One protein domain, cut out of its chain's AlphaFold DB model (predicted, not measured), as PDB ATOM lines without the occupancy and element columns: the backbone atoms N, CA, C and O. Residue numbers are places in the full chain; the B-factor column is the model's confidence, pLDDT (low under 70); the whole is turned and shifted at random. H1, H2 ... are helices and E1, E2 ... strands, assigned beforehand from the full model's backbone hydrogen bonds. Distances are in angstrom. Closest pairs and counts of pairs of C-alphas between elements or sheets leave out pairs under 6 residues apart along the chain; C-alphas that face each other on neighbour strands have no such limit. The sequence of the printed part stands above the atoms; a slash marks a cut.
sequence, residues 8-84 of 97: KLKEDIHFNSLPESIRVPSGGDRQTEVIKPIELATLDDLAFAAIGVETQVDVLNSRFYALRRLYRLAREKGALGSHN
ATOM      1  N   LYS A   8     149.095 203.220 224.396       84.75
ATOM      2  CA  LYS A   8     148.824 204.396 225.229       84.75
ATOM      3  C   LYS A   8     149.719 205.586 224.874       84.75
ATOM      4  O   LYS A   8     149.275 206.722 224.927       84.75
ATOM      5  N   LEU A   9     150.974 205.341 224.490       84.00
ATOM      6  CA  LEU A   9     151.873 206.409 224.049       84.00
ATOM      7  C   LEU A   9     151.418 207.026 222.718       84.00
ATOM      8  O   LEU A   9     151.465 208.239 222.575       84.00
ATOM      9  N   LYS A  10     150.930 206.219 221.768       83.81
ATOM     10  CA  LYS A  10     150.414 206.702 220.472       83.81
ATOM     11  C   LYS A  10     149.100 207.488 220.570       83.81
ATOM     12  O   LYS A  10     148.740 208.159 219.607       83.81
ATOM     13  N   GLU A  11     148.387 207.404 221.693       85.00
ATOM     14  CA  GLU A  11     147.204 208.238 221.967       85.00
ATOM     15  C   GLU A  11     147.579 209.709 222.222       85.00
ATOM     16  O   GLU A  11     146.732 210.591 222.091       85.00
ATOM     17  N   ASP A  12     148.848 209.992 222.533       85.88
ATOM     18  CA  ASP A  12     149.380 211.349 222.615       85.88
ATOM     19  C   ASP A  12     149.629 211.927 221.208       85.88
ATOM     20  O   ASP A  12     150.226 211.291 220.330       85.88
ATOM     21  N   ILE A  13     149.204 213.174 220.998       75.69
ATOM     22  CA  ILE A  13     149.331 213.892 219.722       75.69
ATOM     23  C   ILE A  13     150.779 214.015 219.237       75.69
ATOM     24  O   ILE A  13     151.009 214.086 218.032       75.69
ATOM     25  N   HIS A  14     151.754 214.022 220.146       83.06
ATOM     26  CA  HIS A  14     153.169 214.155 219.815       83.06
ATOM     27  C   HIS A  14     153.792 212.835 219.343       83.06
ATOM     28  O   HIS A  14     154.869 212.830 218.753       83.06
ATOM     29  N   PHE A  15     153.097 211.721 219.571       84.75
ATOM     30  CA  PHE A  15     153.578 210.363 219.344       84.75
ATOM     31  C   PHE A  15     152.707 209.578 218.355       84.75
ATOM     32  O   PHE A  15     153.035 208.444 218.008       84.75
ATOM     33  N   ASN A  16     151.639 210.186 217.835       84.94
ATOM     34  CA  ASN A  16     150.734 209.566 216.865       84.94
ATOM     35  C   ASN A  16     151.419 209.145 215.550       84.94
ATOM     36  O   ASN A  16     150.972 208.212 214.887       84.94
ATOM     37  N   SER A  17     152.519 209.811 215.193       86.25
ATOM     38  CA  SER A  17     153.291 209.578 213.973       86.25
ATOM     39  C   SER A  17     154.491 208.657 214.196       86.25
ATOM     40  O   SER A  17     155.243 208.406 213.254       86.25
ATOM     41  N   LEU A  18     154.667 208.116 215.412       87.06
ATOM     42  CA  LEU A  18     155.710 207.126 215.669       87.06
ATOM     43  C   LEU A  18     155.487 205.893 214.783       87.06
ATOM     44  O   LEU A  18     154.424 205.254 214.859       87.06
ATOM     45  N   PRO A  19     156.492 205.515 213.977       89.69
ATOM     46  CA  PRO A  19     156.395 204.329 213.150       89.69
ATOM     47  C   PRO A  19     156.351 203.071 214.024       89.69
ATOM     48  O   PRO A  19     156.822 203.053 215.160       89.69
ATOM     49  N   GLU A  20     155.782 201.991 213.491       88.69
ATOM     50  CA  GLU A  20     155.805 200.679 214.158       88.69
ATOM     51  C   GLU A  20     157.202 200.050 214.143       88.69
ATOM     52  O   GLU A  20     157.586 199.329 215.061       88.69
ATOM     53  N   SER A  21     157.998 200.372 213.126       92.56
ATOM     54  CA  SER A  21     159.375 199.919 212.991       92.56
ATOM     55  C   SER A  21     160.297 201.073 212.640       92.56
ATOM     56  O   SER A  21     159.961 201.904 211.797       92.56
ATOM     57  N   ILE A  22     161.486 201.077 213.230       93.31
ATOM     58  CA  ILE A  22     162.551 202.019 212.902       93.31
ATOM     59  C   ILE A  22     163.608 201.337 212.036       93.31
ATOM     60  O   ILE A  22     163.892 200.143 212.180       93.31
ATOM     61  N   ARG A  23     164.194 202.115 211.132       92.88
ATOM     62  CA  ARG A  23     165.321 201.700 210.302       92.88
ATOM     63  C   ARG A  23     166.587 202.263 210.929       92.88
ATOM     64  O   ARG A  23     166.728 203.478 211.021       92.88
ATOM     65  N   VAL A  24     167.467 201.384 211.389       91.38
ATOM     66  CA  VAL A  24     168.725 201.768 212.026       91.38
ATOM     67  C   VAL A  24     169.858 201.563 211.023       91.38
ATOM     68  O   VAL A  24     170.131 200.409 210.676       91.38
ATOM     69  N   PRO A  25     170.503 202.638 210.538       87.12
ATOM     70  CA  PRO A  25     171.579 202.536 209.559       87.12
ATOM     71  C   PRO A  25     172.785 201.765 210.114       87.12
ATOM     72  O   PRO A  25     172.972 201.645 211.326       87.12
ATOM     73  N   SER A  26     173.622 201.243 209.216       84.06
ATOM     74  CA  SER A  26     174.925 200.675 209.580       84.06
ATOM     75  C   SER A  26     175.851 201.775 210.112       84.06
ATOM     76  O   SER A  26     176.004 202.809 209.460       84.06
ATOM     77  N   GLY A  27     176.485 201.555 211.264       71.25
ATOM     78  CA  GLY A  27     177.361 202.532 211.912       71.25
ATOM     79  C   GLY A  27     177.827 202.069 213.295       71.25
ATOM     80  O   GLY A  27     177.137 201.306 213.971       71.25
ATOM     81  N   GLY A  28     179.017 202.508 213.716       70.12
ATOM     82  CA  GLY A  28     179.649 202.034 214.954       70.12
ATOM     83  C   GLY A  28     180.022 200.549 214.876       70.12
ATOM     84  O   GLY A  28     180.657 200.126 213.916       70.12
ATOM     85  N   ASP A  29     179.598 199.762 215.867       71.00
ATOM     86  CA  ASP A  29     179.811 198.302 215.923       71.00
ATOM     87  C   ASP A  29     178.856 197.517 214.991       71.00
ATOM     88  O   ASP A  29     178.967 196.303 214.817       71.00
ATOM     89  N   ARG A  30     177.886 198.197 214.354       74.12
ATOM     90  CA  ARG A  30     176.922 197.562 213.445       74.12
ATOM     91  C   ARG A  30     177.406 197.524 212.006       74.12
ATOM     92  O   ARG A  30     177.483 198.550 211.334       74.12
ATOM     93  N   GLN A  31     177.605 196.303 211.514       74.31
ATOM     94  CA  GLN A  31     178.054 196.031 210.146       74.31
ATOM     95  C   GLN A  31     176.943 196.149 209.095       74.31
ATOM     96  O   GLN A  31     177.232 196.409 207.930       74.31
ATOM     97  N   THR A  32     175.679 195.974 209.483       82.75
ATOM     98  CA  THR A  32     174.540 196.007 208.557       82.75
ATOM     99  C   THR A  32     173.427 196.893 209.082       82.75
ATOM    100  O   THR A  32     173.203 196.999 210.288       82.75
ATOM    101  N   GLU A  33     172.701 197.498 208.153       86.69
ATOM    102  CA  GLU A  33     171.441 198.160 208.449       86.69
ATOM    103  C   GLU A  33     170.397 197.149 208.937       86.69
ATOM    104  O   GLU A  33     170.312 196.029 208.429       86.69
ATOM    105  N   VAL A  34     169.597 197.548 209.927       90.06
ATOM    106  CA  VAL A  34     168.576 196.688 210.531       90.06
ATOM    107  C   VAL A  34     167.254 197.434 210.621       90.06
ATOM    108  O   VAL A  34     167.195 198.576 211.075       90.06
ATOM    109  N   ILE A  35     166.170 196.766 210.231       92.69
ATOM    110  CA  ILE A  35     164.806 197.214 210.515       92.69
ATOM    111  C   ILE A  35     164.354 196.507 211.782       92.69
ATOM    112  O   ILE A  35     164.423 195.279 211.864       92.69
ATOM    113  N   LYS A  36     163.891 197.271 212.769       90.56
ATOM    114  CA  LYS A  36     163.437 196.702 214.034       90.56
ATOM    115  C   LYS A  36     162.121 197.298 214.518       90.56
ATOM    116  O   LYS A  36     161.893 198.489 214.310       90.56
ATOM    117  N   PRO A  37     161.270 196.498 215.186       93.12
ATOM    118  CA  PRO A  37     160.083 197.016 215.851       93.12
ATOM    119  C   PRO A  37     160.494 198.000 216.947       93.12
ATOM    120  O   PRO A  37     161.473 197.769 217.670       93.12
ATOM    121  N   ILE A  38     159.761 199.104 217.057       91.06
ATOM    122  CA  ILE A  38     160.090 200.181 217.992       91.06
ATOM    123  C   ILE A  38     159.979 199.731 219.451       91.06
ATOM    124  O   ILE A  38     160.705 200.219 220.311       91.06
ATOM    125  N   GLU A  39     159.152 198.722 219.724       90.12
ATOM    126  CA  GLU A  39     159.016 198.086 221.034       90.12
ATOM    127  C   GLU A  39     160.309 197.428 221.520       90.12
ATOM    128  O   GLU A  39     160.473 197.224 222.722       90.12
ATOM    129  N   LEU A  40     161.202 197.060 220.597       91.69
ATOM    130  CA  LEU A  40     162.485 196.429 220.896       91.69
ATOM    131  C   LEU A  40     163.665 197.381 220.664       91.69
ATOM    132  O   LEU A  40     164.817 196.959 220.793       91.69
ATOM    133  N   ALA A  41     163.409 198.628 220.256       91.44
ATOM    134  CA  ALA A  41     164.434 199.635 220.010       91.44
ATOM    135  C   ALA A  41     165.110 200.068 221.312       91.44
ATOM    136  O   ALA A  41     164.443 200.357 222.305       91.44
ATOM    137  N   THR A  42     166.441 200.117 221.304       92.19
ATOM    138  CA  THR A  42     167.199 200.783 222.363       92.19
ATOM    139  C   THR A  42     167.219 202.291 222.116       92.19
ATOM    140  O   THR A  42     166.823 202.775 221.054       92.19
ATOM    141  N   LEU A  43     167.707 203.050 223.096       92.81
ATOM    142  CA  LEU A  43     167.895 204.488 222.931       92.81
ATOM    143  C   LEU A  43     168.891 204.808 221.804       92.81
ATOM    144  O   LEU A  43     168.624 205.687 220.988       92.81
ATOM    145  N   ASP A  44     169.982 204.046 221.708       90.56
ATOM    146  CA  ASP A  44     170.971 204.205 220.637       90.56
ATOM    147  C   ASP A  44     170.354 203.921 219.263       90.56
ATOM    148  O   ASP A  44     170.600 204.652 218.308       90.56
ATOM    149  N   ASP A  45     169.486 202.909 219.158       92.19
ATOM    150  CA  ASP A  45     168.772 202.624 217.913       92.19
ATOM    151  C   ASP A  45     167.907 203.790 217.455       92.19
ATOM    152  O   ASP A  45     167.865 204.089 216.263       92.19
ATOM    153  N   LEU A  46     167.221 204.442 218.395       93.06
ATOM    154  CA  LEU A  46     166.421 205.625 218.106       93.06
ATOM    155  C   LEU A  46     167.302 206.790 217.656       93.06
ATOM    156  O   LEU A  46     166.954 207.455 216.685       93.06
ATOM    157  N   ALA A  47     168.451 207.006 218.303       92.81
ATOM    158  CA  ALA A  47     169.398 208.047 217.909       92.81
ATOM    159  C   ALA A  47     169.931 207.817 216.484       92.81
ATOM    160  O   ALA A  47     169.901 208.720 215.648       92.81
ATOM    161  N   PHE A  48     170.340 206.589 216.165       92.06
ATOM    162  CA  PHE A  48     170.807 206.240 214.823       92.06
ATOM    163  C   PHE A  48     169.691 206.302 213.773       92.06
ATOM    164  O   PHE A  48     169.916 206.795 212.666       92.06
ATOM    165  N   ALA A  49     168.482 205.840 214.099       93.06
ATOM    166  CA  ALA A  49     167.334 205.961 213.207       93.06
ATOM    167  C   ALA A  49     166.981 207.432 212.933       93.06
ATOM    168  O   ALA A  49     166.697 207.785 211.788       93.06
ATOM    169  N   ALA A  50     167.055 208.297 213.950       93.00
ATOM    170  CA  ALA A  50     166.821 209.730 213.805       93.00
ATOM    171  C   ALA A  50     167.820 210.375 212.832       93.00
ATOM    172  O   ALA A  50     167.388 211.075 211.923       93.00
ATOM    173  N   ILE A  51     169.116 210.055 212.932       92.19
ATOM    174  CA  ILE A  51     170.148 210.527 211.985       92.19
ATOM    175  C   ILE A  51     169.829 210.084 210.546       92.19
ATOM    176  O   ILE A  51     169.961 210.855 209.590       92.19
ATOM    177  N   GLY A  52     169.374 208.839 210.373       89.75
ATOM    178  CA  GLY A  52     168.967 208.320 209.066       89.75
ATOM    179  C   GLY A  52     167.764 209.059 208.468       89.75
ATOM    180  O   GLY A  52     167.697 209.254 207.252       89.75
ATOM    181  N   VAL A  53     166.814 209.485 209.302       91.81
ATOM    182  CA  VAL A  53     165.673 210.315 208.884       91.81
ATOM    183  C   VAL A  53     166.113 211.751 208.596       91.81
ATOM    184  O   VAL A  53     165.734 212.296 207.563       91.81
ATOM    185  N   GLU A  54     166.949 212.342 209.447       93.50
ATOM    186  CA  GLU A  54     167.489 213.697 209.277       93.50
ATOM    187  C   GLU A  54     168.227 213.838 207.941       93.50
ATOM    188  O   GLU A  54     167.939 214.742 207.162       93.50
ATOM    189  N   THR A  55     169.043 212.847 207.582       92.00
ATOM    190  CA  THR A  55     169.725 212.807 206.278       92.00
ATOM    191  C   THR A  55     168.734 212.838 205.103       92.00
ATOM    192  O   THR A  55     168.969 213.493 204.086       92.00
ATOM    193  N   GLN A  56     167.598 212.142 205.215       92.25
ATOM    194  CA  GLN A  56     166.561 212.163 204.176       92.25
ATOM    195  C   GLN A  56     165.856 213.522 204.107       92.25
ATOM    196  O   GLN A  56     165.570 214.010 203.008       92.25
ATOM    197  N   VAL A  57     165.609 214.143 205.263       95.69
ATOM    198  CA  VAL A  57     165.049 215.494 205.365       95.69
ATOM    199  C   VAL A  57     165.988 216.510 204.717       95.69
ATOM    200  O   VAL A  57     165.529 217.327 203.922       95.69
ATOM    201  N   ASP A  58     167.294 216.418 204.950       96.19
ATOM    202  CA  ASP A  58     168.290 217.317 204.363       96.19
ATOM    203  C   ASP A  58     168.354 217.217 202.840       96.19
ATOM    204  O   ASP A  58     168.386 218.235 202.138       96.19
ATOM    205  N   VAL A  59     168.315 215.996 202.301       96.31
ATOM    206  CA  VAL A  59     168.253 215.773 200.850       96.31
ATOM    207  C   VAL A  59     166.973 216.375 200.266       96.31
ATOM    208  O   VAL A  59     167.018 217.034 199.221       96.31
ATOM    209  N   LEU A  60     165.830 216.177 200.927       97.25
ATOM    210  CA  LEU A  60     164.550 216.723 200.480       97.25
ATOM    211  C   LEU A  60     164.531 218.256 200.544       97.25
ATOM    212  O   LEU A  60     164.139 218.904 199.573       97.25
ATOM    213  N   ASN A  61     165.017 218.833 201.642       97.19
ATOM    214  CA  ASN A  61     165.140 220.272 201.833       97.19
ATOM    215  C   ASN A  61     166.062 220.881 200.783       97.19
ATOM    216  O   ASN A  61     165.690 221.860 200.142       97.19
ATOM    217  N   SER A  62     167.222 220.275 200.528       97.56
ATOM    218  CA  SER A  62     168.158 220.740 199.500       97.56
ATOM    219  C   SER A  62     167.496 220.818 198.124       97.56
ATOM    220  O   SER A  62     167.609 221.829 197.424       97.56
ATOM    221  N   ARG A  63     166.727 219.785 197.753       97.75
ATOM    222  CA  ARG A  63     165.949 219.770 196.503       97.75
ATOM    223  C   ARG A  63     164.869 220.851 196.495       97.75
ATOM    224  O   ARG A  63     164.746 221.582 195.513       97.75
ATOM    225  N   PHE A  64     164.117 220.994 197.584       98.06
ATOM    226  CA  PHE A  64     163.090 222.025 197.720       98.06
ATOM    227  C   PHE A  64     163.672 223.442 197.594       98.06
ATOM    228  O   PHE A  64     163.139 224.268 196.847       98.06
ATOM    229  N   TYR A  65     164.795 223.717 198.258       98.19
ATOM    230  CA  TYR A  65     165.490 224.998 198.173       98.19
ATOM    231  C   TYR A  65     165.990 225.288 196.758       98.19
ATOM    232  O   TYR A  65     165.829 226.415 196.286       98.19
ATOM    233  N   ALA A  66     166.538 224.293 196.057       97.69
ATOM    234  CA  ALA A  66     166.958 224.451 194.667       97.69
ATOM    235  C   ALA A  66     165.781 224.858 193.762       97.69
ATOM    236  O   ALA A  66     165.892 225.826 193.006       97.69
ATOM    237  N   LEU A  67     164.626 224.196 193.900       97.44
ATOM    238  CA  LEU A  67     163.406 224.534 193.156       97.44
ATOM    239  C   LEU A  67     162.906 225.948 193.479       97.44
ATOM    240  O   LEU A  67     162.629 226.735 192.572       97.44
ATOM    241  N   ARG A  68     162.832 226.308 194.767       97.56
ATOM    242  CA  ARG A  68     162.435 227.654 195.214       97.56
ATOM    243  C   ARG A  68     163.372 228.731 194.686       97.56
ATOM    244  O   ARG A  68     162.906 229.795 194.276       97.56
ATOM    245  N   ARG A  69     164.678 228.464 194.681       97.31
ATOM    246  CA  ARG A  69     165.688 229.390 194.169       97.31
ATOM    247  C   ARG A  69     165.544 229.589 192.665       97.31
ATOM    248  O   ARG A  69     165.525 230.736 192.233       97.31
ATOM    249  N   LEU A  70     165.391 228.512 191.894       96.88
ATOM    250  CA  LEU A  70     165.160 228.597 190.450       96.88
ATOM    251  C   LEU A  70     163.892 229.402 190.137       96.88
ATOM    252  O   LEU A  70     163.935 230.323 189.326       96.88
ATOM    253  N   TYR A  71     162.789 229.103 190.827       96.50
ATOM    254  CA  TYR A  71     161.536 229.841 190.676       96.50
ATOM    255  C   TYR A  71     161.712 231.339 190.950       96.50
ATOM    256  O   TYR A  71     161.263 232.169 190.159       96.50
ATOM    257  N   ARG A  72     162.381 231.694 192.056       96.75
ATOM    258  CA  ARG A  72     162.626 233.096 192.417       96.75
ATOM    259  C   ARG A  72     163.451 233.808 191.346       96.75
ATOM    260  O   ARG A  72     163.040 234.871 190.900       96.75
ATOM    261  N   LEU A  73     164.548 233.200 190.893       96.69
ATOM    262  CA  LEU A  73     165.398 233.770 189.843       96.69
ATOM    263  C   LEU A  73     164.630 233.977 188.531       96.69
ATOM    264  O   LEU A  73     164.764 235.018 187.893       96.69
ATOM    265  N   ALA A  74     163.787 233.017 188.142       95.81
ATOM    266  CA  ALA A  74     162.954 233.151 186.953       95.81
ATOM    267  C   ALA A  74     161.952 234.310 187.097       95.81
ATOM    268  O   ALA A  74     161.800 235.112 186.178       95.81
ATOM    269  N   ARG A  75     161.299 234.444 188.260       95.06
ATOM    270  CA  ARG A  75     160.372 235.555 188.542       95.06
ATOM    271  C   ARG A  75     161.059 236.915 188.547       95.06
ATOM    272  O   ARG A  75     160.501 237.854 187.994       95.06
ATOM    273  N   GLU A  76     162.253 237.010 189.120       95.25
ATOM    274  CA  GLU A  76     163.065 238.235 189.111       95.25
ATOM    275  C   GLU A  76     163.434 238.666 187.687       95.25
ATOM    276  O   GLU A  76     163.481 239.857 187.399       95.25
ATOM    277  N   LYS A  77     163.595 237.707 186.770       94.56
ATOM    278  CA  LYS A  77     163.767 237.953 185.332       94.56
ATOM    279  C   LYS A  77     162.451 238.118 184.551       94.56
ATOM    280  O   LYS A  77     162.461 238.116 183.323       94.56
ATOM    281  N   GLY A  78     161.311 238.252 185.232       94.19
ATOM    282  CA  GLY A  78     160.012 238.512 184.603       94.19
ATOM    283  C   GLY A  78     159.286 237.276 184.061       94.19
ATOM    284  O   GLY A  78     158.370 237.413 183.250       94.19
ATOM    285  N   ALA A  79     159.652 236.061 184.487       95.31
ATOM    286  CA  ALA A  79     158.938 234.855 184.070       95.31
ATOM    287  C   ALA A  79     157.452 234.888 184.480       95.31
ATOM    288  O   ALA A  79     157.094 235.219 185.617       95.31
ATOM    289  N   LEU A  80     156.586 234.466 183.559       94.25
ATOM    290  CA  LEU A  80     155.172 234.196 183.799       94.25
ATOM    291  C   LEU A  80     154.963 232.695 184.049       94.25
ATOM    292  O   LEU A  80     155.849 231.886 183.794       94.25
ATOM    293  N   GLY A  81     153.790 232.314 184.566       91.88
ATOM    294  CA  GLY A  81     153.527 230.943 185.032       91.88
ATOM    295  C   GLY A  81     153.635 229.848 183.961       91.88
ATOM    296  O   GLY A  81     153.841 228.693 184.310       91.88
ATOM    297  N   SER A  82     153.524 230.201 182.681       93.62
ATOM    298  CA  SER A  82     153.661 229.286 181.540       93.62
ATOM    299  C   SER A  82     155.073 229.240 180.944       93.62
ATOM    300  O   SER A  82     155.318 228.453 180.033       93.62
ATOM    301  N   HIS A  83     156.001 230.086 181.405       94.25
ATOM    302  CA  HIS A  83     157.357 230.151 180.857       94.25
ATOM    303  C   HIS A  83     158.241 229.011 181.375       94.25
ATOM    304  O   HIS A  83     158.119 228.572 182.520       94.25
ATOM    305  N   ASN A  84     159.203 228.590 180.552       95.00
ATOM    306  CA  ASN A  84     160.265 227.690 180.986       95.00
ATOM    307  C   ASN A  84     161.255 228.447 181.888       95.00
ATOM    308  O   ASN A  84     161.913 229.396 181.462       95.00
TER     309      ASN A  84
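This is residues 8 to 84 of the 97 residues of an uncharacterized protein of Alphaproteobacteria bacterium (UniProt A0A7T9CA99). One long straight helix, H1, has a small antiparallel hairpin, E1 and E2, crossing it near its first end. Residues 11 to 17 stick out before the hairpin, residues 54 to 70 of H1 stand free, and residues 77 to 84 fold back at the far end. The printed part has 77 residues, in the order E1, E2, H1, and is mostly helix. It is extended, with a radius of gyration of the C-alphas of 19.5 A, and flat, spanning 56 by 35 by 16 A.

E1, residues 21 to 24, and E2, residues 34 to 37, form a hairpin, antiparallel at 152 degrees; N 22 and O 36 are 2.8 A apart, within hydrogen-bond range. H1, residues 43 to 76, comes closest to E1 at the C-alphas of Val 24 and Ala 49, 4.6 A apart. E2 and H1 are near each other, with 5 pairs of C-alphas within 10 A. In H1, 29 of 30 O i to N i+4 pairs are within hydrogen-bond range.

E1 begins at C-alpha 21 (159.375, 199.919, 212.991). H1, 48.0 A long, ends at C-alpha 76 (163.065, 238.235, 189.111).

The C-alphas farthest apart, of Leu 40 and Gly 78, are 55.6 A apart. The printed part has no cut, and no printed residue is under 70.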